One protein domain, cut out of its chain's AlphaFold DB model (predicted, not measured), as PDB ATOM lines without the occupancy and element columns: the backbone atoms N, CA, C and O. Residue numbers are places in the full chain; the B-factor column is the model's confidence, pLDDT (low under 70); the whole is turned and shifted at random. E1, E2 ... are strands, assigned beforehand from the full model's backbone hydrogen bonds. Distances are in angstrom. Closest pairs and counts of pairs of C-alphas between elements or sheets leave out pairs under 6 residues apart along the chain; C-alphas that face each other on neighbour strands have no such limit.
ATOM      1  N   ALA A  16     -33.824 -47.811   2.803       94.81
ATOM      2  CA  ALA A  16     -34.740 -46.751   2.391       94.81
ATOM      3  C   ALA A  16     -35.061 -46.873   0.899       94.81
ATOM      4  O   ALA A  16     -34.182 -47.161   0.089       94.81
ATOM      5  N   THR A  17     -36.311 -46.605   0.522       95.69
ATOM      6  CA  THR A  17     -36.699 -46.447  -0.885       95.69
ATOM      7  C   THR A  17     -36.890 -44.974  -1.189       95.69
ATOM      8  O   THR A  17     -37.818 -44.347  -0.684       95.69
ATOM      9  N   ILE A  18     -36.018 -44.434  -2.031       95.06
ATOM     10  CA  ILE A  18     -36.028 -43.031  -2.430       95.06
ATOM     11  C   ILE A  18     -36.705 -42.922  -3.789       95.06
ATOM     12  O   ILE A  18     -36.338 -43.638  -4.720       95.06
ATOM     13  N   LYS A  19     -37.692 -42.032  -3.898       95.50
ATOM     14  CA  LYS A  19     -38.350 -41.658  -5.154       95.50
ATOM     15  C   LYS A  19     -38.099 -40.180  -5.401       95.50
ATOM     16  O   LYS A  19     -38.342 -39.372  -4.509       95.50
ATOM     17  N   TRP A  20     -37.625 -39.834  -6.590       94.69
ATOM     18  CA  TRP A  20     -37.372 -38.447  -6.973       94.69
ATOM     19  C   TRP A  20     -37.788 -38.213  -8.418       94.69
ATOM     20  O   TRP A  20     -37.787 -39.135  -9.235       94.69
ATOM     21  N   GLN A  21     -38.171 -36.981  -8.724       94.94
ATOM     22  CA  GLN A  21     -38.506 -36.564 -10.076       94.94
ATOM     23  C   GLN A  21     -37.333 -35.777 -10.648       94.94
ATOM     24  O   GLN A  21     -36.805 -34.893  -9.978       94.94
ATOM     25  N   MET A  22     -36.911 -36.117 -11.864       92.50
ATOM     26  CA  MET A  22     -35.914 -35.319 -12.571       92.50
ATOM     27  C   MET A  22     -36.510 -33.976 -12.984       92.50
ATOM     28  O   MET A  22     -37.719 -33.870 -13.215       92.50
ATOM     29  N   ASP A  23     -35.650 -32.979 -13.150       91.06
ATOM     30  CA  ASP A  23     -36.074 -31.670 -13.627       91.06
ATOM     31  C   ASP A  23     -36.812 -31.768 -14.965       91.06
ATOM     32  O   ASP A  23     -36.477 -32.554 -15.860       91.06
ATOM     33  N   GLY A  24     -37.860 -30.958 -15.083       93.56
ATOM     34  CA  GLY A  24     -38.603 -30.812 -16.322       93.56
ATOM     35  C   GLY A  24     -37.862 -29.971 -17.357       93.56
ATOM     36  O   GLY A  24     -36.944 -29.212 -17.052       93.56
ATOM     37  N   THR A  25     -38.320 -30.058 -18.600       95.06
ATOM     38  CA  THR A  25     -37.840 -29.216 -19.700       95.06
ATOM     39  C   THR A  25     -38.987 -28.416 -20.291       95.06
ATOM     40  O   THR A  25     -40.132 -28.866 -20.338       95.06
ATOM     41  N   TRP A  26     -38.701 -27.198 -20.743       96.75
ATOM     42  CA  TRP A  26     -39.704 -26.414 -21.452       96.75
ATOM     43  C   TRP A  26     -39.991 -27.031 -22.820       96.75
ATOM     44  O   TRP A  26     -39.067 -27.304 -23.588       96.75
ATOM     45  N   LEU A  27     -41.273 -27.220 -23.128       96.50
ATOM     46  CA  LEU A  27     -41.720 -27.750 -24.408       96.50
ATOM     47  C   LEU A  27     -41.291 -26.809 -25.536       96.50
ATOM     48  O   LEU A  27     -41.559 -25.605 -25.485       96.50
ATOM     49  N   LYS A  28     -40.670 -27.376 -26.570       96.69
ATOM     50  CA  LYS A  28     -40.272 -26.674 -27.791       96.69
ATOM     51  C   LYS A  28     -40.993 -27.263 -29.001       96.69
ATOM     52  O   LYS A  28     -41.287 -28.456 -29.014       96.69
ATOM     53  N   ASP A  29     -41.301 -26.424 -29.984       95.88
ATOM     54  CA  ASP A  29     -41.826 -26.857 -31.280       95.88
ATOM     55  C   ASP A  29     -40.715 -27.417 -32.191       95.88
ATOM     56  O   ASP A  29     -39.548 -27.503 -31.802       95.88
ATOM     57  N   SER A  30     -41.070 -27.805 -33.420       95.38
ATOM     58  CA  SER A  30     -40.127 -28.357 -34.404       95.38
ATOM     59  C   SER A  30     -39.023 -27.382 -34.830       95.38
ATOM     60  O   SER A  30     -38.010 -27.817 -35.371       95.38
ATOM     61  N   GLN A  31     -39.190 -26.082 -34.578       95.44
ATOM     62  CA  GLN A  31     -38.202 -25.039 -34.858       95.44
ATOM     63  C   GLN A  31     -37.381 -24.675 -33.610       95.44
ATOM     64  O   GLN A  31     -36.535 -23.783 -33.658       95.44
ATOM     65  N   GLY A  32     -37.611 -25.355 -32.481       93.94
ATOM     66  CA  GLY A  32     -36.906 -25.118 -31.226       93.94
ATOM     67  C   GLY A  32     -37.447 -23.939 -30.410       93.94
ATOM     68  O   GLY A  32     -36.840 -23.586 -29.393       93.94
ATOM     69  N   LYS A  33     -38.575 -23.335 -30.804       95.62
ATOM     70  CA  LYS A  33     -39.196 -22.220 -30.079       95.62
ATOM     71  C   LYS A  33     -40.072 -22.738 -28.941       95.62
ATOM     72  O   LYS A  33     -40.737 -23.762 -29.065       95.62
ATOM     73  N   LEU A  34     -40.073 -22.021 -27.816       96.62
ATOM     74  CA  LEU A  34     -40.892 -22.361 -26.651       96.62
ATOM     75  C   LEU A  34     -42.383 -22.371 -27.005       96.62
ATOM     76  O   LEU A  34     -42.911 -21.404 -27.560       96.62
ATOM     77  N   VAL A  35     -43.064 -23.447 -26.623       97.00
ATOM     78  CA  VAL A  35     -44.513 -23.572 -26.770       97.00
ATOM     79  C   VAL A  35     -45.197 -22.844 -25.619       97.00
ATOM     80  O   VAL A  35     -45.003 -23.175 -24.446       97.00
ATOM     81  N   ILE A  36     -46.042 -21.876 -25.970       96.25
ATOM     82  CA  ILE A  36     -46.852 -21.100 -25.032       96.25
ATOM     83  C   ILE A  36     -48.300 -21.581 -25.125       96.25
ATOM     84  O   ILE A  36     -48.881 -21.616 -26.208       96.25
ATOM     85  N   ARG A  37     -48.901 -21.932 -23.986       95.94
ATOM     86  CA  ARG A  37     -50.333 -22.245 -23.869       95.94
ATOM     87  C   ARG A  37     -50.937 -21.359 -22.790       95.94
ATOM     88  O   ARG A  37     -50.381 -21.258 -21.701       95.94
ATOM     89  N   ASN A  38     -52.053 -20.697 -23.093       95.00
ATOM     90  CA  ASN A  38     -52.720 -19.756 -22.180       95.00
ATOM     91  C   ASN A  38     -51.763 -18.689 -21.604       95.00
ATOM     92  O   ASN A  38     -51.796 -18.387 -20.414       95.00
ATOM     93  N   GLY A  39     -50.854 -18.169 -22.438       93.69
ATOM     94  CA  GLY A  39     -49.880 -17.150 -22.037       93.69
ATOM     95  C   GLY A  39     -48.728 -17.640 -21.149       93.69
ATOM     96  O   GLY A  39     -47.955 -16.815 -20.674       93.69
ATOM     97  N   LYS A  40     -48.578 -18.954 -20.917       95.19
ATOM     98  CA  LYS A  40     -47.478 -19.530 -20.123       95.19
ATOM     99  C   LYS A  40     -46.676 -20.553 -20.921       95.19
ATOM    100  O   LYS A  40     -47.240 -21.314 -21.708       95.19
ATOM    101  N   ASN A  41     -45.365 -20.597 -20.688       96.00
ATOM    102  CA  ASN A  41     -44.510 -21.666 -21.203       96.00
ATOM    103  C   ASN A  41     -44.972 -23.012 -20.636       96.00
ATOM    104  O   ASN A  41     -45.330 -23.115 -19.460       96.00
ATOM    105  N   VAL A  42     -44.954 -24.049 -21.467       96.19
ATOM    106  CA  VAL A  42     -45.359 -25.395 -21.052       96.19
ATOM    107  C   VAL A  42     -44.148 -26.150 -20.511       96.19
ATOM    108  O   VAL A  42     -43.205 -26.402 -21.257       96.19
ATOM    109  N   LEU A  43     -44.169 -26.526 -19.231       95.62
ATOM    110  CA  LEU A  43     -43.147 -27.381 -18.621       95.62
ATOM    111  C   LEU A  43     -43.528 -28.855 -18.811       95.62
ATOM    112  O   LEU A  43     -44.555 -29.304 -18.299       95.62
ATOM    113  N   VAL A  44     -42.698 -29.608 -19.528       95.38
ATOM    114  CA  VAL A  44     -42.768 -31.070 -19.583       95.38
ATOM    115  C   VAL A  44     -42.009 -31.603 -18.381       95.38
ATOM    116  O   VAL A  44     -40.800 -31.410 -18.276       95.38
ATOM    117  N   GLN A  45     -42.720 -32.239 -17.455       96.06
ATOM    118  CA  GLN A  45     -42.118 -32.782 -16.243       96.06
ATOM    119  C   GLN A  45     -41.112 -33.889 -16.572       96.06
ATOM    120  O   GLN A  45     -41.359 -34.708 -17.461       96.06
ATOM    121  N   GLY A  46     -39.993 -33.917 -15.850       94.62
ATOM    122  CA  GLY A  46     -38.993 -34.962 -16.015       94.62
ATOM    123  C   GLY A  46     -39.504 -36.321 -15.522       94.62
ATOM    124  O   GLY A  46     -40.492 -36.398 -14.774       94.62
ATOM    125  N   PRO A  47     -38.856 -37.419 -15.949       95.31
ATOM    126  CA  PRO A  47     -39.233 -38.760 -15.528       95.31
ATOM    127  C   PRO A  47     -39.026 -38.953 -14.020       95.31
ATOM    128  O   PRO A  47     -38.098 -38.404 -13.421       95.31
ATOM    129  N   TRP A  48     -39.871 -39.787 -13.416       96.56
ATOM    130  CA  TRP A  48     -39.674 -40.268 -12.051       96.56
ATOM    131  C   TRP A  48     -38.618 -41.370 -12.011       96.56
ATOM    132  O   TRP A  48     -38.582 -42.242 -12.880       96.56
ATOM    133  N   LYS A  49     -37.796 -41.355 -10.966       95.88
ATOM    134  CA  LYS A  49     -36.818 -42.393 -10.647       95.88
ATOM    135  C   LYS A  49     -37.053 -42.926  -9.240       95.88
ATOM    136  O   LYS A  49     -37.660 -42.268  -8.391       95.88
ATOM    137  N   GLN A  50     -36.572 -44.141  -9.006       96.50
ATOM    138  CA  GLN A  50     -36.636 -44.796  -7.711       96.50
ATOM    139  C   GLN A  50     -35.378 -45.627  -7.484       96.50
ATOM    140  O   GLN A  50     -34.901 -46.297  -8.400       96.50
ATOM    141  N   LYS A  51     -34.879 -45.634  -6.248       96.12
ATOM    142  CA  LYS A  51     -33.779 -46.500  -5.825       96.12
ATOM    143  C   LYS A  51     -33.964 -46.927  -4.379       96.12
ATOM    144  O   LYS A  51     -34.287 -46.103  -3.526       96.12
ATOM    145  N   THR A  52     -33.750 -48.210  -4.110       97.12
ATOM    146  CA  THR A  52     -33.675 -48.735  -2.745       97.12
ATOM    147  C   THR A  52     -32.213 -48.852  -2.349       97.12
ATOM    148  O   THR A  52     -31.420 -49.431  -3.088       97.12
ATOM    149  N   VAL A  53     -31.858 -48.273  -1.207       95.81
ATOM    150  CA  VAL A  53     -30.479 -48.175  -0.717       95.81
ATOM    151  C   VAL A  53     -30.408 -48.618   0.735       95.81
ATOM    152  O   VAL A  53     -31.373 -48.458   1.484       95.81
ATOM    153  N   ASP A  54     -29.272 -49.182   1.126       95.81
ATOM    154  CA  ASP A  54     -28.982 -49.465   2.527       95.81
ATOM    155  C   ASP A  54     -28.805 -48.166   3.309       95.81
ATOM    156  O   ASP A  54     -28.228 -47.197   2.810       95.81
ATOM    157  N   ILE A  55     -29.315 -48.157   4.540       95.12
ATOM    158  CA  ILE A  55     -28.995 -47.124   5.518       95.12
ATOM    159  C   ILE A  55     -27.800 -47.655   6.318       95.12
ATOM    160  O   ILE A  55     -27.948 -48.686   6.977       95.12
ATOM    161  N   PRO A  56     -26.624 -47.006   6.263       94.56
ATOM    162  CA  PRO A  56     -25.485 -47.385   7.090       94.56
ATOM    163  C   PRO A  56     -25.830 -47.343   8.580       94.56
ATOM    164  O   PRO A  56     -26.743 -46.627   8.995       94.56
ATOM    165  N   GLU A  57     -25.079 -48.098   9.378       94.94
ATOM    166  CA  GLU A  57     -25.252 -48.122  10.827       94.94
ATOM    167  C   GLU A  57     -25.133 -46.719  11.437       94.94
ATOM    168  O   GLU A  57     -24.212 -45.962  11.122       94.94
ATOM    169  N   TYR A  58     -26.067 -46.388  12.328       93.06
ATOM    170  CA  TYR A  58     -26.032 -45.186  13.152       93.06
ATOM    171  C   TYR A  58     -26.222 -45.563  14.619       93.06
ATOM    172  O   TYR A  58     -27.043 -46.415  14.960       93.06
ATOM    173  N   LYS A  59     -25.436 -44.920  15.485       91.62
ATOM    174  CA  LYS A  59     -25.483 -45.136  16.939       91.62
ATOM    175  C   LYS A  59     -26.495 -44.232  17.630       91.62
ATOM    176  O   LYS A  59     -27.067 -44.612  18.642       91.62
ATOM    177  N   GLU A  60     -26.701 -43.048  17.069       91.38
ATOM    178  CA  GLU A  60     -27.614 -42.029  17.570       91.38
ATOM    179  C   GLU A  60     -28.520 -41.580  16.427       91.38
ATOM    180  O   GLU A  60     -28.075 -41.453  15.280       91.38
ATOM    181  N   VAL A  61     -29.793 -41.340  16.737       91.69
ATOM    182  CA  VAL A  61     -30.734 -40.785  15.765       91.69
ATOM    183  C   VAL A  61     -30.320 -39.353  15.437       91.69
ATOM    184  O   VAL A  61     -29.970 -38.561  16.311       91.69
ATOM    185  N   GLY A  62     -30.390 -39.030  14.154       89.88
ATOM    186  CA  GLY A  62     -30.108 -37.706  13.630       89.88
ATOM    187  C   GLY A  62     -30.947 -37.404  12.400       89.88
ATOM    188  O   GLY A  62     -31.980 -38.027  12.146       89.88
ATOM    189  N   THR A  63     -30.486 -36.451  11.601       89.38
ATOM    190  CA  THR A  63     -31.137 -36.088  10.342       89.38
ATOM    191  C   THR A  63     -30.889 -37.162   9.290       89.38
ATOM    192  O   THR A  63     -29.754 -37.587   9.081       89.38
ATOM    193  N   VAL A  64     -31.944 -37.569   8.580       90.94
ATOM    194  CA  VAL A  64     -31.810 -38.405   7.382       90.94
ATOM    195  C   VAL A  64     -31.343 -37.526   6.225       90.94
ATOM    196  O   VAL A  64     -32.107 -36.717   5.701       90.94
ATOM    197  N   ALA A  65     -30.090 -37.691   5.821       89.81
ATOM    198  CA  ALA A  65     -29.505 -36.995   4.686       89.81
ATOM    199  C   ALA A  65     -29.525 -37.899   3.447       89.81
ATOM    200  O   ALA A  65     -28.979 -39.005   3.459       89.81
ATOM    201  N   ILE A  66     -30.146 -37.416   2.369       90.19
ATOM    202  CA  ILE A  66     -30.197 -38.079   1.062       90.19
ATOM    203  C   ILE A  66     -29.247 -37.327   0.130       90.19
ATOM    204  O   ILE A  66     -29.456 -36.151  -0.154       90.19
ATOM    205  N   ASN A  67     -28.207 -38.003  -0.342       87.31
ATOM    206  CA  ASN A  67     -27.177 -37.429  -1.199       87.31
ATOM    207  C   ASN A  67     -27.337 -38.006  -2.609       87.31
ATOM    208  O   ASN A  67     -27.270 -39.226  -2.778       87.31
ATOM    209  N   PHE A  68     -27.556 -37.137  -3.596       88.75
ATOM    210  CA  PHE A  68     -27.628 -37.491  -5.015       88.75
ATOM    211  C   PHE A  68     -26.272 -37.242  -5.672       88.75
ATOM    212  O   PHE A  68     -25.701 -36.163  -5.537       88.75
ATOM    213  N   PHE A  69     -25.779 -38.234  -6.399       85.31
ATOM    214  CA  PHE A  69     -24.509 -38.216  -7.111       85.31
ATOM    215  C   PHE A  69     -24.750 -38.388  -8.621       85.31
ATOM    216  O   PHE A  69     -25.850 -38.780  -9.035       85.31
ATOM    217  N   PRO A  70     -23.740 -38.114  -9.470       85.81
ATOM    218  CA  PRO A  70     -23.812 -38.415 -10.897       85.81
ATOM    219  C   PRO A  70     -24.242 -39.864 -11.178       85.81
ATOM    220  O   PRO A  70     -24.014 -40.766 -10.375       85.81
ATOM    221  N   HIS A  71     -24.858 -40.091 -12.341       86.88
ATOM    222  CA  HIS A  71     -25.316 -41.418 -12.786       86.88
ATOM    223  C   HIS A  71     -26.354 -42.095 -11.871       86.88
ATOM    224  O   HIS A  71     -26.387 -43.320 -11.765       86.88
ATOM    225  N   ASP A  72     -27.231 -41.313 -11.233       89.44
ATOM    226  CA  ASP A  72     -28.311 -41.815 -10.368       89.44
ATOM    227  C   ASP A  72     -27.812 -42.646  -9.170       89.44
ATOM    228  O   ASP A  72     -28.501 -43.533  -8.637       89.44
ATOM    229  N   GLU A  73     -26.587 -42.376  -8.720       90.00
ATOM    230  CA  GLU A  73     -26.129 -42.862  -7.434       90.00
ATOM    231  C   GLU A  73     -26.780 -42.039  -6.314       90.00
ATOM    232  O   GLU A  73     -26.844 -40.814  -6.353       90.00
ATOM    233  N   VAL A  74     -27.331 -42.739  -5.324       91.88
ATOM    234  CA  VAL A  74     -28.011 -42.135  -4.180       91.88
ATOM    235  C   VAL A  74     -27.462 -42.811  -2.942       91.88
ATOM    236  O   VAL A  74     -27.404 -44.041  -2.897       91.88
ATOM    237  N   LYS A  75     -27.066 -42.022  -1.946       90.94
ATOM    238  CA  LYS A  75     -26.645 -42.529  -0.638       90.94
ATOM    239  C   LYS A  75     -27.451 -41.867   0.455       90.94
ATOM    240  O   LYS A  75     -27.702 -40.663   0.417       90.94
ATOM    241  N   VAL A  76     -27.831 -42.667   1.438       92.19
ATOM    242  CA  VAL A  76     -28.556 -42.209   2.619       92.19
ATOM    243  C   VAL A  76     -27.651 -42.376   3.828       92.19
ATOM    244  O   VAL A  76     -26.869 -43.321   3.896       92.19
ATOM    245  N   LEU A  77     -27.746 -41.446   4.771       91.69
ATOM    246  CA  LEU A  77     -27.180 -41.597   6.103       91.69
ATOM    247  C   LEU A  77     -28.081 -40.944   7.145       91.69
ATOM    248  O   LEU A  77     -28.885 -40.067   6.826       91.69
ATOM    249  N   VAL A  78     -27.893 -41.352   8.392       92.81
ATOM    250  CA  VAL A  78     -28.442 -40.686   9.572       92.81
ATOM    251  C   VAL A  78     -27.297 -39.966  10.256       92.81
ATOM    252  O   VAL A  78     -26.265 -40.574  10.529       92.81
ATOM    253  N   THR A  79     -27.434 -38.661  10.462       88.81
ATOM    254  CA  THR A  79     -26.302 -37.818  10.856       88.81
ATOM    255  C   THR A  79     -26.725 -36.600  11.660       88.81
ATOM    256  O   THR A  79     -27.737 -35.964  11.374       88.81
ATOM    257  N   ASN A  80     -25.891 -36.243  12.636       88.12
ATOM    258  CA  ASN A  80     -25.950 -34.972  13.367       88.12
ATOM    259  C   ASN A  80     -24.914 -33.954  12.845       88.12
ATOM    260  O   ASN A  80     -24.719 -32.896  13.433       88.12
TER     261      ASN A  80
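AT A GLANCE: This is residues 16 to 80 of the 109 residues of an uncharacterized protein of Sulfuriferula nivalis (UniProt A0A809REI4). Two antiparallel strand hairpins, E1 with E2 and E3 with E4, lie partly face to face at one end of the domain, with E2 and E4 near each other. From the first hairpin a long arm, residues 22 to 47, reaches away from the second and makes much of the length. The printed part has 65 residues, with four named strands in the order E1, E2, E3, E4, no named helix, and an all-strand class, though under half of the residues, 27, are in named elements. It is extended, with a radius of gyration of the C-alphas of 18.2 A and spans of 56 by 22 by 16 A.

HOW THE PARTS SIT: Start with E1, residues 16 to 21, which forms a hairpin with E2, residues 48 to 54, antiparallel at 159 degrees; look for N 18 and O 51, 2.8 A apart, within hydrogen-bond range. In the link between them, residues 25 to 26 pair with 43 to 44, antiparallel. Further on, E3, residues 63 to 69, forms a hairpin with E4, residues 73 to 79, antiparallel at 160 degrees, with N 65 and O 77 at 2.8 A, within hydrogen-bond range. Between the hairpins, the closest C-alphas of E2 and E4 are those of Val 53 and Lys 75, 6.8 A apart. E1 and E3 are only just apart, at 8.4 A.

IN THESE COORDINATES: Find C-alpha 16 at (-34.740, -46.751, 2.391); from there E1 runs 16.5 A. E2 begins at C-alpha 48, (-39.674, -40.268, -12.051), and runs 20.3 A. E3 measures 18.8 A, and E4 runs 19.0 A to C-alpha 79 at (-26.302, -37.818, 10.856).

THE WHOLE: The C-alphas of Gln 31 and Lys 59 are the two farthest apart, at 57.0 A. The link from E1 to E2 is long, that from E2 to E3 short, and that from E3 to E4 tight. The printed part has no cut, and no printed residue is under 70 in pLDDT.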